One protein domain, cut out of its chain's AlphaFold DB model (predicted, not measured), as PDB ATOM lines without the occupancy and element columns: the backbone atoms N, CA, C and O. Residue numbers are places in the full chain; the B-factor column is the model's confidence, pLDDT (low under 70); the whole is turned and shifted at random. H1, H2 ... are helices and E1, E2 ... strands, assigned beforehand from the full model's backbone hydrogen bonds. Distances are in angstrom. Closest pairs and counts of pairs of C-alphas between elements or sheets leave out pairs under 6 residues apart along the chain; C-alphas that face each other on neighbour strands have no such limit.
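AT A GLANCE: This is residues 6 to 132 of the 135 residues of an uncharacterized protein of Streptococcus sanguinis SK72 (UniProt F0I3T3). A sheet of five strands has the long helix H3 lying across one face, over the strands from E1 to E5, and the shorter helix H2 packs on H3 and grazes the sheet with its residues 74 to 77. Between E2 and E3 the chain runs out to the small helix H1, where residues 31 to 36 stick out free of the body. The 127 printed residues hold five named strands and three named helices, in the order E1 E2 H1 E3 E4 E5 H2 H3, of mixed class. The sheet's order is E1 E2 E3 E4 E5, all antiparallel. The whole is compact, with a radius of gyration of the C-alphas of 15.5 A and spans of 48 by 37 by 27 A.

IN THESE COORDINATES: E1, residues 6 to 10, begins at C-alpha 6 (56.150, -77.474, 9.195). E2 is residues 14 to 20, 19.4 A long. H1, residues 28 to 34, begins at C-alpha 28 (59.715, -86.034, 26.673). E3 is residues 42 to 48, 19.7 A long; E4 is residues 53 to 58, 16.1 A; and E5 is residues 63 to 68, 16.6 A. H2 is residues 74 to 83, 14.4 A long. H3, residues 113 to 130, is 25.5 A long and ends at C-alpha 130 (51.330, -72.140, 1.181).

HOW THE PARTS SIT: E1 and E2 form a hairpin, with N 9 and O 16 2.9 A apart. E2 and E3 are antiparallel at 172 degrees, with N 17 and O 45 2.8 A apart. E3, E4 and E5 form a meander, each strand the antiparallel neighbour of the one before; N 46 and O 55 are 2.8 A apart, and N 56 and O 65 are 2.9 A apart. These N and O pairs are within hydrogen-bond range. H3 on one face of the sheet makes two layers, helix over strands, at a height over the sheet of 9.5 A. It runs across the strands, at 78 degrees to E1 on the local plane, and is over E3 and E5 only just, with 3 of its C-alphas on each. Its closest C-alphas to E2 are those of Ala 125 and Phe 19, 5.7 A apart. H2 touches H3 at a steep tilt of 53 degrees, opposite ways, with residues 119 to 126 of H3; the closest C-alphas are those of Tyr 78 and Asn 123, 6.9 A. H1 is not on the sheet and is apart from H2 and H3. In H1, H2 and H3 every O i to N i+4 pair is within hydrogen-bond range.

THE WHOLE: The C-alphas farthest apart, of Ser 32 and Asn 107, are 49.5 A apart. The printed part has no cut. The link from H2 to H3 is long, residues 84 to 112, and in it residues 103 to 104 pair antiparallel with 110 to 111. Mean pLDDT of the printed part is 80.9; residues 23 to 40, 89 to 101 and 132 are under 70.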
ATOM      1  N   VAL A   6      55.282 -77.598  10.366       87.69
ATOM      2  CA  VAL A   6      56.150 -77.474   9.195       87.69
ATOM      3  C   VAL A   6      56.976 -76.212   9.366       87.69
ATOM      4  O   VAL A   6      56.445 -75.176   9.772       87.69
ATOM      5  N   THR A   7      58.279 -76.302   9.121       91.19
ATOM      6  CA  THR A   7      59.180 -75.145   9.118       91.19
ATOM      7  C   THR A   7      59.781 -74.954   7.741       91.19
ATOM      8  O   THR A   7      60.052 -75.916   7.025       91.19
ATOM      9  N   LEU A   8      59.992 -73.689   7.388       94.69
ATOM     10  CA  LEU A   8      60.640 -73.285   6.155       94.69
ATOM     11  C   LEU A   8      61.724 -72.266   6.486       94.69
ATOM     12  O   LEU A   8      61.437 -71.201   7.031       94.69
ATOM     13  N   GLU A   9      62.959 -72.593   6.137       96.00
ATOM     14  CA  GLU A   9      64.065 -71.649   6.081       96.00
ATOM     15  C   GLU A   9      64.423 -71.442   4.614       96.00
ATOM     16  O   GLU A   9      64.803 -72.389   3.925       96.00
ATOM     17  N   ASP A  10      64.289 -70.209   4.129       95.12
ATOM     18  CA  ASP A  10      64.612 -69.873   2.748       95.12
ATOM     19  C   ASP A  10      65.695 -68.799   2.680       95.12
ATOM     20  O   ASP A  10      65.509 -67.654   3.093       95.12
ATOM     21  N   THR A  11      66.853 -69.182   2.152       94.75
ATOM     22  CA  THR A  11      68.009 -68.305   1.968       94.75
ATOM     23  C   THR A  11      68.313 -68.141   0.482       94.75
ATOM     24  O   THR A  11      67.709 -68.779  -0.384       94.75
ATOM     25  N   LYS A  12      69.303 -67.307   0.151       92.44
ATOM     26  CA  LYS A  12      69.759 -67.146  -1.236       92.44
ATOM     27  C   LYS A  12      70.217 -68.467  -1.876       92.44
ATOM     28  O   LYS A  12      69.990 -68.656  -3.065       92.44
ATOM     29  N   HIS A  13      70.845 -69.349  -1.104       92.81
ATOM     30  CA  HIS A  13      71.548 -70.530  -1.622       92.81
ATOM     31  C   HIS A  13      70.851 -71.846  -1.282       92.81
ATOM     32  O   HIS A  13      71.007 -72.841  -1.987       92.81
ATOM     33  N   ILE A  14      70.085 -71.860  -0.195       94.75
ATOM     34  CA  ILE A  14      69.499 -73.070   0.371       94.75
ATOM     35  C   ILE A  14      68.050 -72.796   0.762       94.75
ATOM     36  O   ILE A  14      67.772 -71.773   1.389       94.75
ATOM     37  N   THR A  15      67.160 -73.729   0.437       96.50
ATOM     38  CA  THR A  15      65.850 -73.844   1.085       96.50
ATOM     39  C   THR A  15      65.814 -75.125   1.906       96.50
ATOM     40  O   THR A  15      66.065 -76.202   1.369       96.50
ATOM     41  N   THR A  16      65.456 -75.024   3.181       96.69
ATOM     42  CA  THR A  16      65.199 -76.172   4.051       96.69
ATOM     43  C   THR A  16      63.726 -76.170   4.428       96.69
ATOM     44  O   THR A  16      63.247 -75.231   5.060       96.69
ATOM     45  N   MET A  17      63.009 -77.222   4.052       95.56
ATOM     46  CA  MET A  17      61.641 -77.478   4.490       95.56
ATOM     47  C   MET A  17      61.637 -78.725   5.366       95.56
ATOM     48  O   MET A  17      62.056 -79.797   4.927       95.56
ATOM     49  N   GLU A  18      61.177 -78.592   6.604       93.06
ATOM     50  CA  GLU A  18      61.080 -79.710   7.541       93.06
ATOM     51  C   GLU A  18      59.626 -79.974   7.884       93.06
ATOM     52  O   GLU A  18      58.877 -79.066   8.250       93.06
ATOM     53  N   PHE A  19      59.250 -81.238   7.769       90.00
ATOM     54  CA  PHE A  19      57.953 -81.753   8.140       90.00
ATOM     55  C   PHE A  19      58.083 -82.531   9.439       90.00
ATOM     56  O   PHE A  19      58.888 -83.457   9.554       90.00
ATOM     57  N   TYR A  20      57.255 -82.144  10.396       86.38
ATOM     58  CA  TYR A  20      57.083 -82.803  11.672       86.38
ATOM     59  C   TYR A  20      55.643 -83.301  11.719       86.38
ATOM     60  O   TYR A  20      54.704 -82.512  11.873       86.38
ATOM     61  N   GLY A  21      55.487 -84.605  11.523       77.25
ATOM     62  CA  GLY A  21      54.219 -85.308  11.528       77.25
ATOM     63  C   GLY A  21      53.498 -85.189  12.863       77.25
ATOM     64  O   GLY A  21      53.976 -84.585  13.826       77.25
ATOM     65  N   LYS A  22      52.287 -85.736  12.902       73.19
ATOM     66  CA  LYS A  22      51.375 -85.568  14.040       73.19
ATOM     67  C   LYS A  22      51.942 -86.162  15.325       73.19
ATOM     68  O   LYS A  22      51.585 -85.680  16.399       73.19
ATOM     69  N   ASP A  23      52.845 -87.127  15.196       67.00
ATOM     70  CA  ASP A  23      53.425 -87.852  16.315       67.00
ATOM     71  C   ASP A  23      54.800 -87.275  16.749       67.00
ATOM     72  O   ASP A  23      55.443 -87.788  17.667       67.00
ATOM     73  N   PHE A  24      55.241 -86.144  16.166       63.50
ATOM     74  CA  PHE A  24      56.566 -85.540  16.388       63.50
ATOM     75  C   PHE A  24      56.568 -84.272  17.281       63.50
ATOM     76  O   PHE A  24      55.958 -83.264  16.923       63.50
ATOM     77  N   PRO A  25      57.402 -84.193  18.343       59.44
ATOM     78  CA  PRO A  25      57.604 -85.163  19.410       59.44
ATOM     79  C   PRO A  25      56.612 -84.879  20.557       59.44
ATOM     80  O   PRO A  25      56.694 -83.843  21.222       59.44
ATOM     81  N   LEU A  26      55.681 -85.796  20.820       51.94
ATOM     82  CA  LEU A  26      54.665 -85.588  21.862       51.94
ATOM     83  C   LEU A  26      55.142 -85.911  23.292       51.94
ATOM     84  O   LEU A  26      54.544 -85.407  24.242       51.94
ATOM     85  N   HIS A  27      56.224 -86.683  23.485       58.25
ATOM     86  CA  HIS A  27      56.531 -87.242  24.811       58.25
ATOM     87  C   HIS A  27      58.016 -87.147  25.228       58.25
ATOM     88  O   HIS A  27      58.815 -88.035  24.927       58.25
ATOM     89  N   PRO A  28      58.401 -86.118  26.015       56.88
ATOM     90  CA  PRO A  28      59.715 -86.034  26.673       56.88
ATOM     91  C   PRO A  28      60.064 -87.271  27.522       56.88
ATOM     92  O   PRO A  28      61.233 -87.624  27.684       56.88
ATOM     93  N   GLU A  29      59.044 -87.944  28.052       59.84
ATOM     94  CA  GLU A  29      59.152 -89.168  28.850       59.84
ATOM     95  C   GLU A  29      59.639 -90.362  28.012       59.84
ATOM     96  O   GLU A  29      60.512 -91.109  28.457       59.84
ATOM     97  N   GLU A  30      59.179 -90.495  26.767       55.16
ATOM     98  CA  GLU A  30      59.619 -91.556  25.852       55.16
ATOM     99  C   GLU A  30      61.077 -91.359  25.425       55.16
ATOM    100  O   GLU A  30      61.848 -92.319  25.401       55.16
ATOM    101  N   PHE A  31      61.509 -90.112  25.204       58.19
ATOM    102  CA  PHE A  31      62.922 -89.807  24.958       58.19
ATOM    103  C   PHE A  31      63.811 -90.235  26.138       58.19
ATOM    104  O   PHE A  31      64.892 -90.789  25.935       58.19
ATOM    105  N   SER A  32      63.343 -90.032  27.374       60.28
ATOM    106  CA  SER A  32      64.086 -90.431  28.576       60.28
ATOM    107  C   SER A  32      64.241 -91.954  28.717       60.28
ATOM    108  O   SER A  32      65.269 -92.414  29.216       60.28
ATOM    109  N   GLN A  33      63.256 -92.732  28.251       60.09
ATOM    110  CA  GLN A  33      63.236 -94.194  28.364       60.09
ATOM    111  C   GLN A  33      63.907 -94.898  27.185       60.09
ATOM    112  O   GLN A  33      64.716 -95.803  27.386       60.09
ATOM    113  N   PHE A  34      63.595 -94.484  25.960       58.56
ATOM    114  CA  PHE A  34      64.025 -95.181  24.750       58.56
ATOM    115  C   PHE A  34      65.278 -94.568  24.127       58.56
ATOM    116  O   PHE A  34      65.893 -95.196  23.267       58.56
ATOM    117  N   LYS A  35      65.667 -93.346  24.536       57.69
ATOM    118  CA  LYS A  35      66.730 -92.537  23.900       57.69
ATOM    119  C   LYS A  35      66.589 -92.422  22.379       57.69
ATOM    120  O   LYS A  35      67.546 -92.092  21.685       57.69
ATOM    121  N   SER A  36      65.388 -92.680  21.882       52.91
ATOM    122  CA  SER A  36      65.019 -92.572  20.490       52.91
ATOM    123  C   SER A  36      63.997 -91.462  20.421       52.91
ATOM    124  O   SER A  36      62.971 -91.498  21.097       52.91
ATOM    125  N   LEU A  37      64.298 -90.439  19.635       53.56
ATOM    126  CA  LEU A  37      63.249 -89.569  19.135       53.56
ATOM    127  C   LEU A  37      62.413 -90.461  18.212       53.56
ATOM    128  O   LEU A  37      62.997 -91.153  17.377       53.56
ATOM    129  N   TRP A  38      61.089 -90.489  18.356       55.22
ATOM    130  CA  TRP A  38      60.208 -91.008  17.308       55.22
ATOM    131  C   TRP A  38      60.375 -90.099  16.084       55.22
ATOM    132  O   TRP A  38      59.615 -89.165  15.857       55.22
ATOM    133  N   GLN A  39      61.471 -90.300  15.348       60.81
ATOM    134  CA  GLN A  39      61.766 -89.599  14.109       60.81
ATOM    135  C   GLN A  39      60.947 -90.182  12.963       60.81
ATOM    136  O   GLN A  39      60.983 -89.609  11.891       60.81
ATOM    137  N   GLU A  40      60.193 -91.269  13.160       66.06
ATOM    138  CA  GLU A  40      59.385 -91.877  12.095       66.06
ATOM    139  C   GLU A  40      58.483 -90.853  11.384       66.06
ATOM    140  O   GLU A  40      58.273 -90.942  10.180       66.06
ATOM    141  N   ASP A  41      58.045 -89.818  12.098       77.94
ATOM    142  CA  ASP A  41      57.208 -88.742  11.569       77.94
ATOM    143  C   ASP A  41      57.990 -87.499  11.102       77.94
ATOM    144  O   ASP A  41      57.415 -86.434  10.901       77.94
ATOM    145  N   TYR A  42      59.303 -87.598  10.900       86.56
ATOM    146  CA  TYR A  42      60.138 -86.502  10.409       86.56
ATOM    147  C   TYR A  42      60.555 -86.700   8.954       86.56
ATOM    148  O   TYR A  42      61.061 -87.753   8.548       86.56
ATOM    149  N   ALA A  43      60.411 -85.633   8.173       91.50
ATOM    150  CA  ALA A  43      61.031 -85.523   6.866       91.50
ATOM    151  C   ALA A  43      61.724 -84.170   6.711       91.50
ATOM    152  O   ALA A  43      61.230 -83.141   7.172       91.50
ATOM    153  N   ARG A  44      62.856 -84.160   6.011       93.50
ATOM    154  CA  ARG A  44      63.576 -82.940   5.645       93.50
ATOM    155  C   ARG A  44      63.834 -82.908   4.156       93.50
ATOM    156  O   ARG A  44      64.401 -83.847   3.604       93.50
ATOM    157  N   PHE A  45      63.515 -81.775   3.554       94.81
ATOM    158  CA  PHE A  45      63.760 -81.449   2.160       94.81
ATOM    159  C   PHE A  45      64.731 -80.269   2.109       94.81
ATOM    160  O   PHE A  45      64.388 -79.154   2.497       94.81
ATOM    161  N   LEU A  46      65.959 -80.521   1.667       95.31
ATOM    162  CA  LEU A  46      67.033 -79.535   1.577       95.31
ATOM    163  C   LEU A  46      67.366 -79.289   0.105       95.31
ATOM    164  O   LEU A  46      68.003 -80.127  -0.529       95.31
ATOM    165  N   LEU A  47      66.948 -78.148  -0.434       95.06
ATOM    166  CA  LEU A  47      67.265 -77.721  -1.793       95.06
ATOM    167  C   LEU A  47      68.497 -76.815  -1.788       95.06
ATOM    168  O   LEU A  47      68.457 -75.712  -1.247       95.06
ATOM    169  N   GLN A  48      69.563 -77.243  -2.454       93.56
ATOM    170  CA  GLN A  48      70.739 -76.431  -2.752       93.56
ATOM    171  C   GLN A  48      70.546 -75.749  -4.110       93.56
ATOM    172  O   GLN A  48      70.810 -76.342  -5.154       93.56
ATOM    173  N   LYS A  49      70.081 -74.496  -4.099       91.31
ATOM    174  CA  LYS A  49      69.645 -73.748  -5.293       91.31
ATOM    175  C   LYS A  49      70.755 -73.538  -6.323       91.31
ATOM    176  O   LYS A  49      70.470 -73.499  -7.513       91.31
ATOM    177  N   ASP A  50      72.005 -73.423  -5.874       89.06
ATOM    178  CA  ASP A  50      73.157 -73.167  -6.753       89.06
ATOM    179  C   ASP A  50      73.475 -74.343  -7.687       89.06
ATOM    180  O   ASP A  50      74.032 -74.146  -8.764       89.06
ATOM    181  N   ILE A  51      73.133 -75.562  -7.264       87.12
ATOM    182  CA  ILE A  51      73.388 -76.807  -8.003       87.12
ATOM    183  C   ILE A  51      72.095 -77.577  -8.311       87.12
ATOM    184  O   ILE A  51      72.154 -78.686  -8.823       87.12
ATOM    185  N   GLY A  52      70.937 -77.013  -7.947       87.25
ATOM    186  CA  GLY A  52      69.612 -77.606  -8.133       87.25
ATOM    187  C   GLY A  52      69.419 -78.993  -7.495       87.25
ATOM    188  O   GLY A  52      68.564 -79.772  -7.917       87.25
ATOM    189  N   LEU A  53      70.195 -79.305  -6.455       88.50
ATOM    190  CA  LEU A  53      70.164 -80.596  -5.772       88.50
ATOM    191  C   LEU A  53      69.178 -80.569  -4.603       88.50
ATOM    192  O   LEU A  53      69.334 -79.778  -3.672       88.50
ATOM    193  N   LEU A  54      68.201 -81.473  -4.615       91.69
ATOM    194  CA  LEU A  54      67.309 -81.743  -3.495       91.69
ATOM    195  C   LEU A  54      67.804 -82.971  -2.723       91.69
ATOM    196  O   LEU A  54      67.802 -84.089  -3.233       91.69
ATOM    197  N   THR A  55      68.182 -82.766  -1.465       92.31
ATOM    198  CA  THR A  55      68.440 -83.850  -0.513       92.31
ATOM    199  C   THR A  55      67.193 -84.095   0.324       92.31
ATOM    200  O   THR A  55      66.657 -83.168   0.934       92.31
ATOM    201  N   ILE A  56      66.748 -85.345   0.383       91.69
ATOM    202  CA  ILE A  56      65.578 -85.763   1.155       91.69
ATOM    203  C   ILE A  56      66.048 -86.697   2.256       91.69
ATOM    204  O   ILE A  56      66.715 -87.686   1.976       91.69
ATOM    205  N   TYR A  57      65.679 -86.409   3.495       90.44
ATOM    206  CA  TYR A  57      65.756 -87.374   4.586       90.44
ATOM    207  C   TYR A  57      64.340 -87.734   5.005       90.44
ATOM    208  O   TYR A  57      63.548 -86.838   5.299       90.44
ATOM    209  N   TYR A  58      64.020 -89.024   5.007       88.56
ATOM    210  CA  TYR A  58      62.723 -89.533   5.427       88.56
ATOM    211  C   TYR A  58      62.924 -90.594   6.501       88.56
ATOM    212  O   TYR A  58      63.314 -91.728   6.222       88.56
ATOM    213  N   ALA A  59      62.694 -90.199   7.749       85.62
ATOM    214  CA  ALA A  59      63.083 -91.007   8.892       85.62
ATOM    215  C   ALA A  59      62.166 -92.215   9.128       85.62
ATOM    216  O   ALA A  59      62.649 -93.220   9.641       85.62
ATOM    217  N   LYS A  60      60.902 -92.191   8.668       83.81
ATOM    218  CA  LYS A  60      59.997 -93.361   8.711       83.81
ATOM    219  C   LYS A  60      60.607 -94.623   8.116       83.81
ATOM    220  O   LYS A  60      60.353 -95.728   8.575       83.81
ATOM    221  N   GLU A  61      61.370 -94.439   7.050       81.75
ATOM    222  CA  GLU A  61      61.958 -95.520   6.267       81.75
ATOM    223  C   GLU A  61      63.480 -95.561   6.450       81.75
ATOM    224  O   GLU A  61      64.156 -96.305   5.742       81.75
ATOM    225  N   ASP A  62      64.022 -94.752   7.371       82.31
ATOM    226  CA  ASP A  62      65.456 -94.547   7.592       82.31
ATOM    227  C   ASP A  62      66.223 -94.418   6.265       82.31
ATOM    228  O   ASP A  62      67.034 -95.270   5.884       82.31
ATOM    229  N   ILE A  63      65.859 -93.405   5.471       83.75
ATOM    230  CA  ILE A  63      66.394 -93.233   4.119       83.75
ATOM    231  C   ILE A  63      66.817 -91.795   3.830       83.75
ATOM    232  O   ILE A  63      66.148 -90.828   4.196       83.75
ATOM    233  N   SER A  64      67.940 -91.674   3.119       86.44
ATOM    234  CA  SER A  64      68.421 -90.429   2.523       86.44
ATOM    235  C   SER A  64      68.474 -90.558   1.008       86.44
ATOM    236  O   SER A  64      68.965 -91.560   0.485       86.44
ATOM    237  N   LEU A  65      67.994 -89.536   0.308       87.31
ATOM    238  CA  LEU A  65      67.909 -89.509  -1.142       87.31
ATOM    239  C   LEU A  65      68.489 -88.227  -1.732       87.31
ATOM    240  O   LEU A  65      68.392 -87.162  -1.124       87.31
ATOM    241  N   LEU A  66      69.029 -88.339  -2.946       87.69
ATOM    242  CA  LEU A  66      69.580 -87.233  -3.720       87.69
ATOM    243  C   LEU A  66      68.865 -87.143  -5.065       87.69
ATOM    244  O   LEU A  66      68.890 -88.076  -5.873       87.69
ATOM    245  N   TRP A  67      68.265 -85.987  -5.311       86.06
ATOM    246  CA  TRP A  67      67.571 -85.690  -6.550       86.06
ATOM    247  C   TRP A  67      68.146 -84.426  -7.177       86.06
ATOM    248  O   TRP A  67      67.892 -83.313  -6.723       86.06
ATOM    249  N   GLU A  68      68.948 -84.606  -8.221       78.25
ATOM    250  CA  GLU A  68      69.497 -83.504  -9.007       78.25
ATOM    251  C   GLU A  68      68.509 -83.092 -10.100       78.25
ATOM    252  O   GLU A  68      67.950 -83.923 -10.817       78.25
ATOM    253  N   SER A  69      68.293 -81.792 -10.228       73.12
ATOM    254  CA  SER A  69      67.535 -81.178 -11.312       73.12
ATOM    255  C   SER A  69      67.944 -79.705 -11.401       73.12
ATOM    256  O   SER A  69      68.835 -79.263 -10.693       73.12
ATOM    257  N   ASN A  70      67.290 -78.903 -12.235       79.00
ATOM    258  CA  ASN A  70      67.521 -77.455 -12.302       79.00
ATOM    259  C   ASN A  70      66.492 -76.666 -11.472       79.00
ATOM    260  O   ASN A  70      66.051 -75.588 -11.877       79.00
ATOM    261  N   TYR A  71      66.053 -77.204 -10.328       83.50
ATOM    262  CA  TYR A  71      65.071 -76.520  -9.484       83.50
ATOM    263  C   TYR A  71      65.704 -75.353  -8.726       83.50
ATOM    264  O   TYR A  71      66.755 -75.483  -8.104       83.50
ATOM    265  N   ASN A  72      65.008 -74.218  -8.712       84.19
ATOM    266  CA  ASN A  72      65.424 -73.012  -7.990       84.19
ATOM    267  C   ASN A  72      64.541 -72.698  -6.767       84.19
ATOM    268  O   ASN A  72      64.801 -71.733  -6.050       84.19
ATOM    269  N   SER A  73      63.485 -73.485  -6.539       90.31
ATOM    270  CA  SER A  73      62.532 -73.290  -5.446       90.31
ATOM    271  C   SER A  73      61.773 -74.576  -5.110       90.31
ATOM    272  O   SER A  73      61.601 -75.456  -5.955       90.31
ATOM    273  N   ILE A  74      61.249 -74.647  -3.884       91.62
ATOM    274  CA  ILE A  74      60.318 -75.701  -3.447       91.62
ATOM    275  C   ILE A  74      59.030 -75.686  -4.291       91.62
ATOM    276  O   ILE A  74      58.490 -76.745  -4.599       91.62
ATOM    277  N   HIS A  75      58.574 -74.513  -4.751       92.06
ATOM    278  CA  HIS A  75      57.429 -74.414  -5.662       92.06
ATOM    279  C   HIS A  75      57.683 -75.129  -6.998       92.06
ATOM    280  O   HIS A  75      56.820 -75.858  -7.478       92.06
ATOM    281  N   ALA A  76      58.873 -74.974  -7.585       90.75
ATOM    282  CA  ALA A  76      59.228 -75.673  -8.822       90.75
ATOM    283  C   ALA A  76      59.220 -77.203  -8.643       90.75
ATOM    284  O   ALA A  76      58.745 -77.921  -9.522       90.75
ATOM    285  N   ILE A  77      59.679 -77.690  -7.485       90.56
ATOM    286  CA  ILE A  77      59.613 -79.115  -7.127       90.56
ATOM    287  C   ILE A  77      58.152 -79.573  -7.009       90.56
ATOM    288  O   ILE A  77      57.790 -80.596  -7.586       90.56
ATOM    289  N   TYR A  78      57.297 -78.802  -6.327       92.25
ATOM    290  CA  TYR A  78      55.864 -79.098  -6.212       92.25
ATOM    291  C   TYR A  78      55.186 -79.202  -7.583       92.25
ATOM    292  O   TYR A  78      54.469 -80.165  -7.852       92.25
ATOM    293  N   GLN A  79      55.445 -78.243  -8.475       90.88
ATOM    294  CA  GLN A  79      54.897 -78.258  -9.832       90.88
ATOM    295  C   GLN A  79      55.354 -79.496 -10.609       90.88
ATOM    296  O   GLN A  79      54.535 -80.145 -11.257       90.88
ATOM    297  N   HIS A  80      56.637 -79.855 -10.515       88.50
ATOM    298  CA  HIS A  80      57.185 -81.040 -11.175       88.50
ATOM    299  C   HIS A  80      56.536 -82.331 -10.677       88.50
ATOM    300  O   HIS A  80      56.083 -83.140 -11.481       88.50
ATOM    301  N   LEU A  81      56.455 -82.508  -9.357       88.06
ATOM    302  CA  LEU A  81      55.927 -83.719  -8.724       88.06
ATOM    303  C   LEU A  81      54.469 -84.029  -9.085       88.06
ATOM    304  O   LEU A  81      54.075 -85.195  -9.045       88.06
ATOM    305  N   ASN A  82      53.678 -83.000  -9.401       89.44
ATOM    306  CA  ASN A  82      52.231 -83.121  -9.579       89.44
ATOM    307  C   ASN A  82      51.758 -82.962 -11.036       89.44
ATOM    308  O   ASN A  82      50.625 -83.331 -11.330       89.44
ATOM    309  N   HIS A  83      52.597 -82.453 -11.946       87.06
ATOM    310  CA  HIS A  83      52.202 -82.203 -13.344       87.06
ATOM    311  C   HIS A  83      53.036 -82.952 -14.392       87.06
ATOM    312  O   HIS A  83      52.738 -82.862 -15.581       87.06
ATOM    313  N   GLN A  84      54.078 -83.676 -13.985       82.94
ATOM    314  CA  GLN A  84      54.830 -84.559 -14.878       82.94
ATOM    315  C   GLN A  84      54.203 -85.955 -14.893       82.94
ATOM    316  O   GLN A  84      53.797 -86.461 -13.851       82.94
ATOM    317  N   GLU A  85      54.177 -86.594 -16.065       78.06
ATOM    318  CA  GLU A  85      53.663 -87.962 -16.238       78.06
ATOM    319  C   GLU A  85      54.509 -88.993 -15.470       78.06
ATOM    320  O   GLU A  85      53.972 -89.895 -14.833       78.06
ATOM    321  N   ASN A  86      55.834 -88.806 -15.447       76.62
ATOM    322  CA  ASN A  86      56.758 -89.595 -14.631       76.62
ATOM    323  C   ASN A  86      57.679 -88.669 -13.815       76.62
ATOM    324  O   ASN A  86      58.812 -88.381 -14.220       76.62
ATOM    325  N   PRO A  87      57.211 -88.168 -12.658       78.38
ATOM    326  CA  PRO A  87      57.935 -87.159 -11.896       78.38
ATOM    327  C   PRO A  87      59.242 -87.682 -11.281       78.38
ATOM    328  O   PRO A  87      60.085 -86.874 -10.903       78.38
ATOM    329  N   PHE A  88      59.459 -88.998 -11.210       77.31
ATOM    330  CA  PHE A  88      60.616 -89.598 -10.535       77.31
ATOM    331  C   PHE A  88      61.726 -90.082 -11.480       77.31
ATOM    332  O   PHE A  88      62.723 -90.629 -11.016       77.31
ATOM    333  N   ALA A  89      61.602 -89.858 -12.791       67.62
ATOM    334  CA  ALA A  89      62.558 -90.355 -13.783       67.62
ATOM    335  C   ALA A  89      63.990 -89.782 -13.655       67.62
ATOM    336  O   ALA A  89      64.934 -90.389 -14.149       67.62
ATOM    337  N   ILE A  90      64.168 -88.628 -12.999       65.25
ATOM    338  CA  ILE A  90      65.451 -87.894 -12.895       65.25
ATOM    339  C   ILE A  90      66.141 -88.165 -11.537       65.25
ATOM    340  O   ILE A  90      66.876 -87.340 -11.002       65.25
ATOM    341  N   PHE A  91      65.881 -89.317 -10.921       69.06
ATOM    342  CA  PHE A  91      66.485 -89.656  -9.635       69.06
ATOM    343  C   PHE A  91      67.950 -90.064  -9.798       69.06
ATOM    344  O   PHE A  91      68.254 -91.003 -10.530       69.06
ATOM    345  N   ILE A  92      68.863 -89.369  -9.113       61.94
ATOM    346  CA  ILE A  92      70.305 -89.534  -9.349       61.94
ATOM    347  C   ILE A  92      70.911 -90.574  -8.415       61.94
ATOM    348  O   ILE A  92      71.760 -91.357  -8.841       61.94
ATOM    349  N   TYR A  93      70.477 -90.625  -7.151       66.06
ATOM    350  CA  TYR A  93      71.000 -91.612  -6.213       66.06
ATOM    351  C   TYR A  93      70.082 -91.841  -5.012       66.06
ATOM    352  O   TYR A  93      69.542 -90.904  -4.420       66.06
ATOM    353  N   GLY A  94      69.963 -93.097  -4.594       64.50
ATOM    354  CA  GLY A  94      69.284 -93.446  -3.356       64.50
ATOM    355  C   GLY A  94      69.419 -94.924  -3.003       64.50
ATOM    356  O   GLY A  94      70.094 -95.682  -3.697       64.50
ATOM    357  N   ASP A  95      68.816 -95.310  -1.883       68.50
ATOM    358  CA  ASP A  95      68.908 -96.656  -1.311       68.50
ATOM    359  C   ASP A  95      68.446 -97.750  -2.290       68.50
ATOM    360  O   ASP A  95      67.479 -97.570  -3.029       68.50
ATOM    361  N   ASN A  96      69.089 -98.921  -2.255       66.69
ATOM    362  CA  ASN A  96      68.709-100.083  -3.069       66.69
ATOM    363  C   ASN A  96      67.231-100.479  -2.904       66.69
ATOM    364  O   ASN A  96      66.631-101.006  -3.843       66.69
ATOM    365  N   ARG A  97      66.627-100.182  -1.743       67.19
ATOM    366  CA  ARG A  97      65.193-100.360  -1.462       67.19
ATOM    367  C   ARG A  97      64.281 -99.603  -2.433       67.19
ATOM    368  O   ARG A  97      63.136-100.007  -2.616       67.19
ATOM    369  N   LEU A  98      64.779 -98.554  -3.091       68.94
ATOM    370  CA  LEU A  98      64.053 -97.845  -4.149       68.94
ATOM    371  C   LEU A  98      63.804 -98.737  -5.361       68.94
ATOM    372  O   LEU A  98      62.741 -98.661  -5.962       68.94
ATOM    373  N   TRP A  99      64.757 -99.590  -5.718       66.56
ATOM    374  CA  TRP A  99      64.682-100.381  -6.945       66.56
ATOM    375  C   TRP A  99      63.999-101.732  -6.728       66.56
ATOM    376  O   TRP A  99      63.451-102.299  -7.665       66.56
ATOM    377  N   SER A 100      63.976-102.239  -5.491       67.44
ATOM    378  CA  SER A 100      63.399-103.551  -5.170       67.44
ATOM    379  C   SER A 100      61.869-103.586  -5.108       67.44
ATOM    380  O   SER A 100      61.300-104.670  -5.033       67.44
ATOM    381  N   GLY A 101      61.203-102.427  -5.085       69.56
ATOM    382  CA  GLY A 101      59.744-102.316  -4.942       69.56
ATOM    383  C   GLY A 101      59.042-101.575  -6.079       69.56
ATOM    384  O   GLY A 101      57.843-101.319  -5.968       69.56
ATOM    385  N   ALA A 102      59.772-101.195  -7.129       78.62
ATOM    386  CA  ALA A 102      59.196-100.505  -8.274       78.62
ATOM    387  C   ALA A 102      58.479-101.488  -9.213       78.62
ATOM    388  O   ALA A 102      58.937-102.615  -9.409       78.62
ATOM    389  N   TYR A 103      57.361-101.060  -9.794       79.94
ATOM    390  CA  TYR A 103      56.601-101.818 -10.789       79.94
ATOM    391  C   TYR A 103      55.998-100.863 -11.819       79.94
ATOM    392  O   TYR A 103      55.745 -99.709 -11.494       79.94
ATOM    393  N   ASP A 104      55.740-101.338 -13.035       82.31
ATOM    394  CA  ASP A 104      54.965-100.569 -14.010       82.31
ATOM    395  C   ASP A 104      53.471-100.838 -13.799       82.31
ATOM    396  O   ASP A 104      53.054-101.991 -13.649       82.31
ATOM    397  N   ASP A 105      52.668 -99.779 -13.727       81.62
ATOM    398  CA  ASP A 105      51.215 -99.898 -13.618       81.62
ATOM    399  C   ASP A 105      50.557-100.295 -14.955       81.62
ATOM    400  O   ASP A 105      51.218-100.571 -15.958       81.62
ATOM    401  N   GLU A 106      49.222-100.337 -14.980       84.62
ATOM    402  CA  GLU A 106      48.446-100.706 -16.173       84.62
ATOM    403  C   GLU A 106      48.660 -99.779 -17.384       84.62
ATOM    404  O   GLU A 106      48.367-100.176 -18.512       84.62
ATOM    405  N   ASN A 107      49.205 -98.578 -17.168       81.31
ATOM    406  CA  ASN A 107      49.511 -97.595 -18.205       81.31
ATOM    407  C   ASN A 107      51.004 -97.580 -18.581       81.31
ATOM    408  O   ASN A 107      51.414 -96.772 -19.413       81.31
ATOM    409  N   GLY A 108      51.819 -98.470 -18.004       72.88
ATOM    410  CA  GLY A 108      53.264 -98.518 -18.235       72.88
ATOM    411  C   GLY A 108      54.045 -97.435 -17.485       72.88
ATOM    412  O   GLY A 108      55.179 -97.136 -17.859       72.88
ATOM    413  N   ILE A 109      53.453 -96.827 -16.452       75.94
ATOM    414  CA  ILE A 109      54.119 -95.834 -15.609       75.94
ATOM    415  C   ILE A 109      54.852 -96.564 -14.489       75.94
ATOM    416  O   ILE A 109      54.241 -97.302 -13.717       75.94
ATOM    417  N   THR A 110      56.155 -96.311 -14.352       74.25
ATOM    418  CA  THR A 110      56.939 -96.852 -13.238       74.25
ATOM    419  C   THR A 110      56.510 -96.210 -11.921       74.25
ATOM    420  O   THR A 110      56.774 -95.037 -11.648       74.25
ATOM    421  N   VAL A 111      55.879 -97.009 -11.068       77.56
ATOM    422  CA  VAL A 111      55.462 -96.656  -9.718       77.56
ATOM    423  C   VAL A 111      56.509 -97.129  -8.724       77.56
ATOM    424  O   VAL A 111      56.904 -98.291  -8.706       77.56
ATOM    425  N   ASN A 112      56.910 -96.229  -7.831       84.00
ATOM    426  CA  ASN A 112      57.741 -96.553  -6.682       84.00
ATOM    427  C   ASN A 112      57.000 -96.150  -5.397       84.00
ATOM    428  O   ASN A 112      56.933 -94.958  -5.092       84.00
ATOM    429  N   PRO A 113      56.453 -97.109  -4.622       84.88
ATOM    430  CA  PRO A 113      55.648 -96.804  -3.440       84.88
ATOM    431  C   PRO A 113      56.353 -95.919  -2.407       84.88
ATOM    432  O   PRO A 113      55.697 -95.131  -1.730       84.88
ATOM    433  N   LEU A 114      57.676 -96.043  -2.275       85.75
ATOM    434  CA  LEU A 114      58.468 -95.224  -1.362       85.75
ATOM    435  C   LEU A 114      58.557 -93.773  -1.854       85.75
ATOM    436  O   LEU A 114      58.318 -92.850  -1.078       85.75
ATOM    437  N   LEU A 115      58.825 -93.566  -3.145       86.38
ATOM    438  CA  LEU A 115      58.846 -92.223  -3.733       86.38
ATOM    439  C   LEU A 115      57.459 -91.571  -3.721       86.38
ATOM    440  O   LEU A 115      57.356 -90.377  -3.444       86.38
ATOM    441  N   SER A 116      56.392 -92.351  -3.921       87.00
ATOM    442  CA  SER A 116      55.015 -91.870  -3.768       87.00
ATOM    443  C   SER A 116      54.745 -91.369  -2.348       87.00
ATOM    444  O   SER A 116      54.272 -90.248  -2.191       87.00
ATOM    445  N   ARG A 117      55.134 -92.129  -1.309       89.12
ATOM    446  CA  ARG A 117      55.004 -91.680   0.091       89.12
ATOM    447  C   ARG A 117      55.779 -90.391   0.358       89.12
ATOM    448  O   ARG A 117      55.268 -89.491   1.016       89.12
ATOM    449  N   ILE A 118      56.997 -90.281  -0.170       89.81
ATOM    450  CA  ILE A 118      57.826 -89.079  -0.018       89.81
ATOM    451  C   ILE A 118      57.186 -87.871  -0.709       89.81
ATOM    452  O   ILE A 118      57.177 -86.784  -0.132       89.81
ATOM    453  N   ARG A 119      56.616 -88.048  -1.909       90.50
ATOM    454  CA  ARG A 119      55.842 -86.998  -2.587       90.50
ATOM    455  C   ARG A 119      54.642 -86.568  -1.758       90.50
ATOM    456  O   ARG A 119      54.402 -85.373  -1.653       90.50
ATOM    457  N   ASP A 120      53.909 -87.506  -1.173       91.50
ATOM    458  CA  ASP A 120      52.723 -87.181  -0.381       91.50
ATOM    459  C   ASP A 120      53.102 -86.361   0.864       91.50
ATOM    460  O   ASP A 120      52.486 -85.328   1.123       91.50
ATOM    461  N   VAL A 121      54.185 -86.732   1.559       91.88
ATOM    462  CA  VAL A 121      54.735 -85.950   2.685       91.88
ATOM    463  C   VAL A 121      55.220 -84.571   2.231       91.88
ATOM    464  O   VAL A 121      54.965 -83.570   2.900       91.88
ATOM    465  N   PHE A 122      55.899 -84.488   1.083       93.06
ATOM    466  CA  PHE A 122      56.321 -83.210   0.509       93.06
ATOM    467  C   PHE A 122      55.120 -82.310   0.199       93.06
ATOM    468  O   PHE A 122      55.130 -81.130   0.545       93.06
ATOM    469  N   ASN A 123      54.082 -82.862  -0.433       93.12
ATOM    470  CA  ASN A 123      52.859 -82.145  -0.775       93.12
ATOM    471  C   ASN A 123      52.134 -81.667   0.487       93.12
ATOM    472  O   ASN A 123      51.739 -80.508   0.548       93.12
ATOM    473  N   GLU A 124      52.005 -82.512   1.512       91.25
ATOM    474  CA  GLU A 124      51.402 -82.122   2.790       91.25
ATOM    475  C   GLU A 124      52.183 -80.975   3.448       91.25
ATOM    476  O   GLU A 124      51.588 -79.976   3.867       91.25
ATOM    477  N   ALA A 125      53.516 -81.062   3.476       91.50
ATOM    478  CA  ALA A 125      54.375 -80.002   3.994       91.50
ATOM    479  C   ALA A 125      54.207 -78.690   3.208       91.50
ATOM    480  O   ALA A 125      54.024 -77.623   3.796       91.50
ATOM    481  N   TYR A 126      54.214 -78.777   1.878       93.50
ATOM    482  CA  TYR A 126      54.039 -77.639   0.985       93.50
ATOM    483  C   TYR A 126      52.678 -76.959   1.190       93.50
ATOM    484  O   TYR A 126      52.613 -75.760   1.455       93.50
ATOM    485  N   LEU A 127      51.582 -77.715   1.126       91.56
ATOM    486  CA  LEU A 127      50.228 -77.172   1.262       91.56
ATOM    487  C   LEU A 127      49.994 -76.578   2.656       91.56
ATOM    488  O   LEU A 127      49.351 -75.540   2.795       91.56
ATOM    489  N   THR A 128      50.607 -77.151   3.693       88.50
ATOM    490  CA  THR A 128      50.584 -76.571   5.042       88.50
ATOM    491  C   THR A 128      51.152 -75.154   5.087       88.50
ATOM    492  O   THR A 128      50.624 -74.309   5.813       88.50
ATOM    493  N   LEU A 129      52.242 -74.912   4.354       89.81
ATOM    494  CA  LEU A 129      52.932 -73.625   4.326       89.81
ATOM    495  C   LEU A 129      52.228 -72.610   3.422       89.81
ATOM    496  O   LEU A 129      52.165 -71.440   3.781       89.81
ATOM    497  N   PHE A 130      51.715 -73.048   2.269       88.50
ATOM    498  CA  PHE A 130      51.330 -72.140   1.181       88.50
ATOM    499  C   PHE A 130      49.836 -72.143   0.830       88.50
ATOM    500  O   PHE A 130      49.383 -71.246   0.128       88.50
ATOM    501  N   GLU A 131      49.042 -73.108   1.302       77.44
ATOM    502  CA  GLU A 131      47.602 -73.178   0.995       77.44
ATOM    503  C   GLU A 131      46.731 -72.498   2.072       77.44
ATOM    504  O   GLU A 131      45.599 -72.097   1.807       77.44
ATOM    505  N   LYS A 132      47.276 -72.253   3.275       54.97
ATOM    506  CA  LYS A 132      46.592 -71.482   4.335       54.97
ATOM    507  C   LYS A 132      46.449 -69.979   4.049       54.97
ATOM    508  O   LYS A 132      45.795 -69.297   4.830       54.97
TER     509      LYS A 132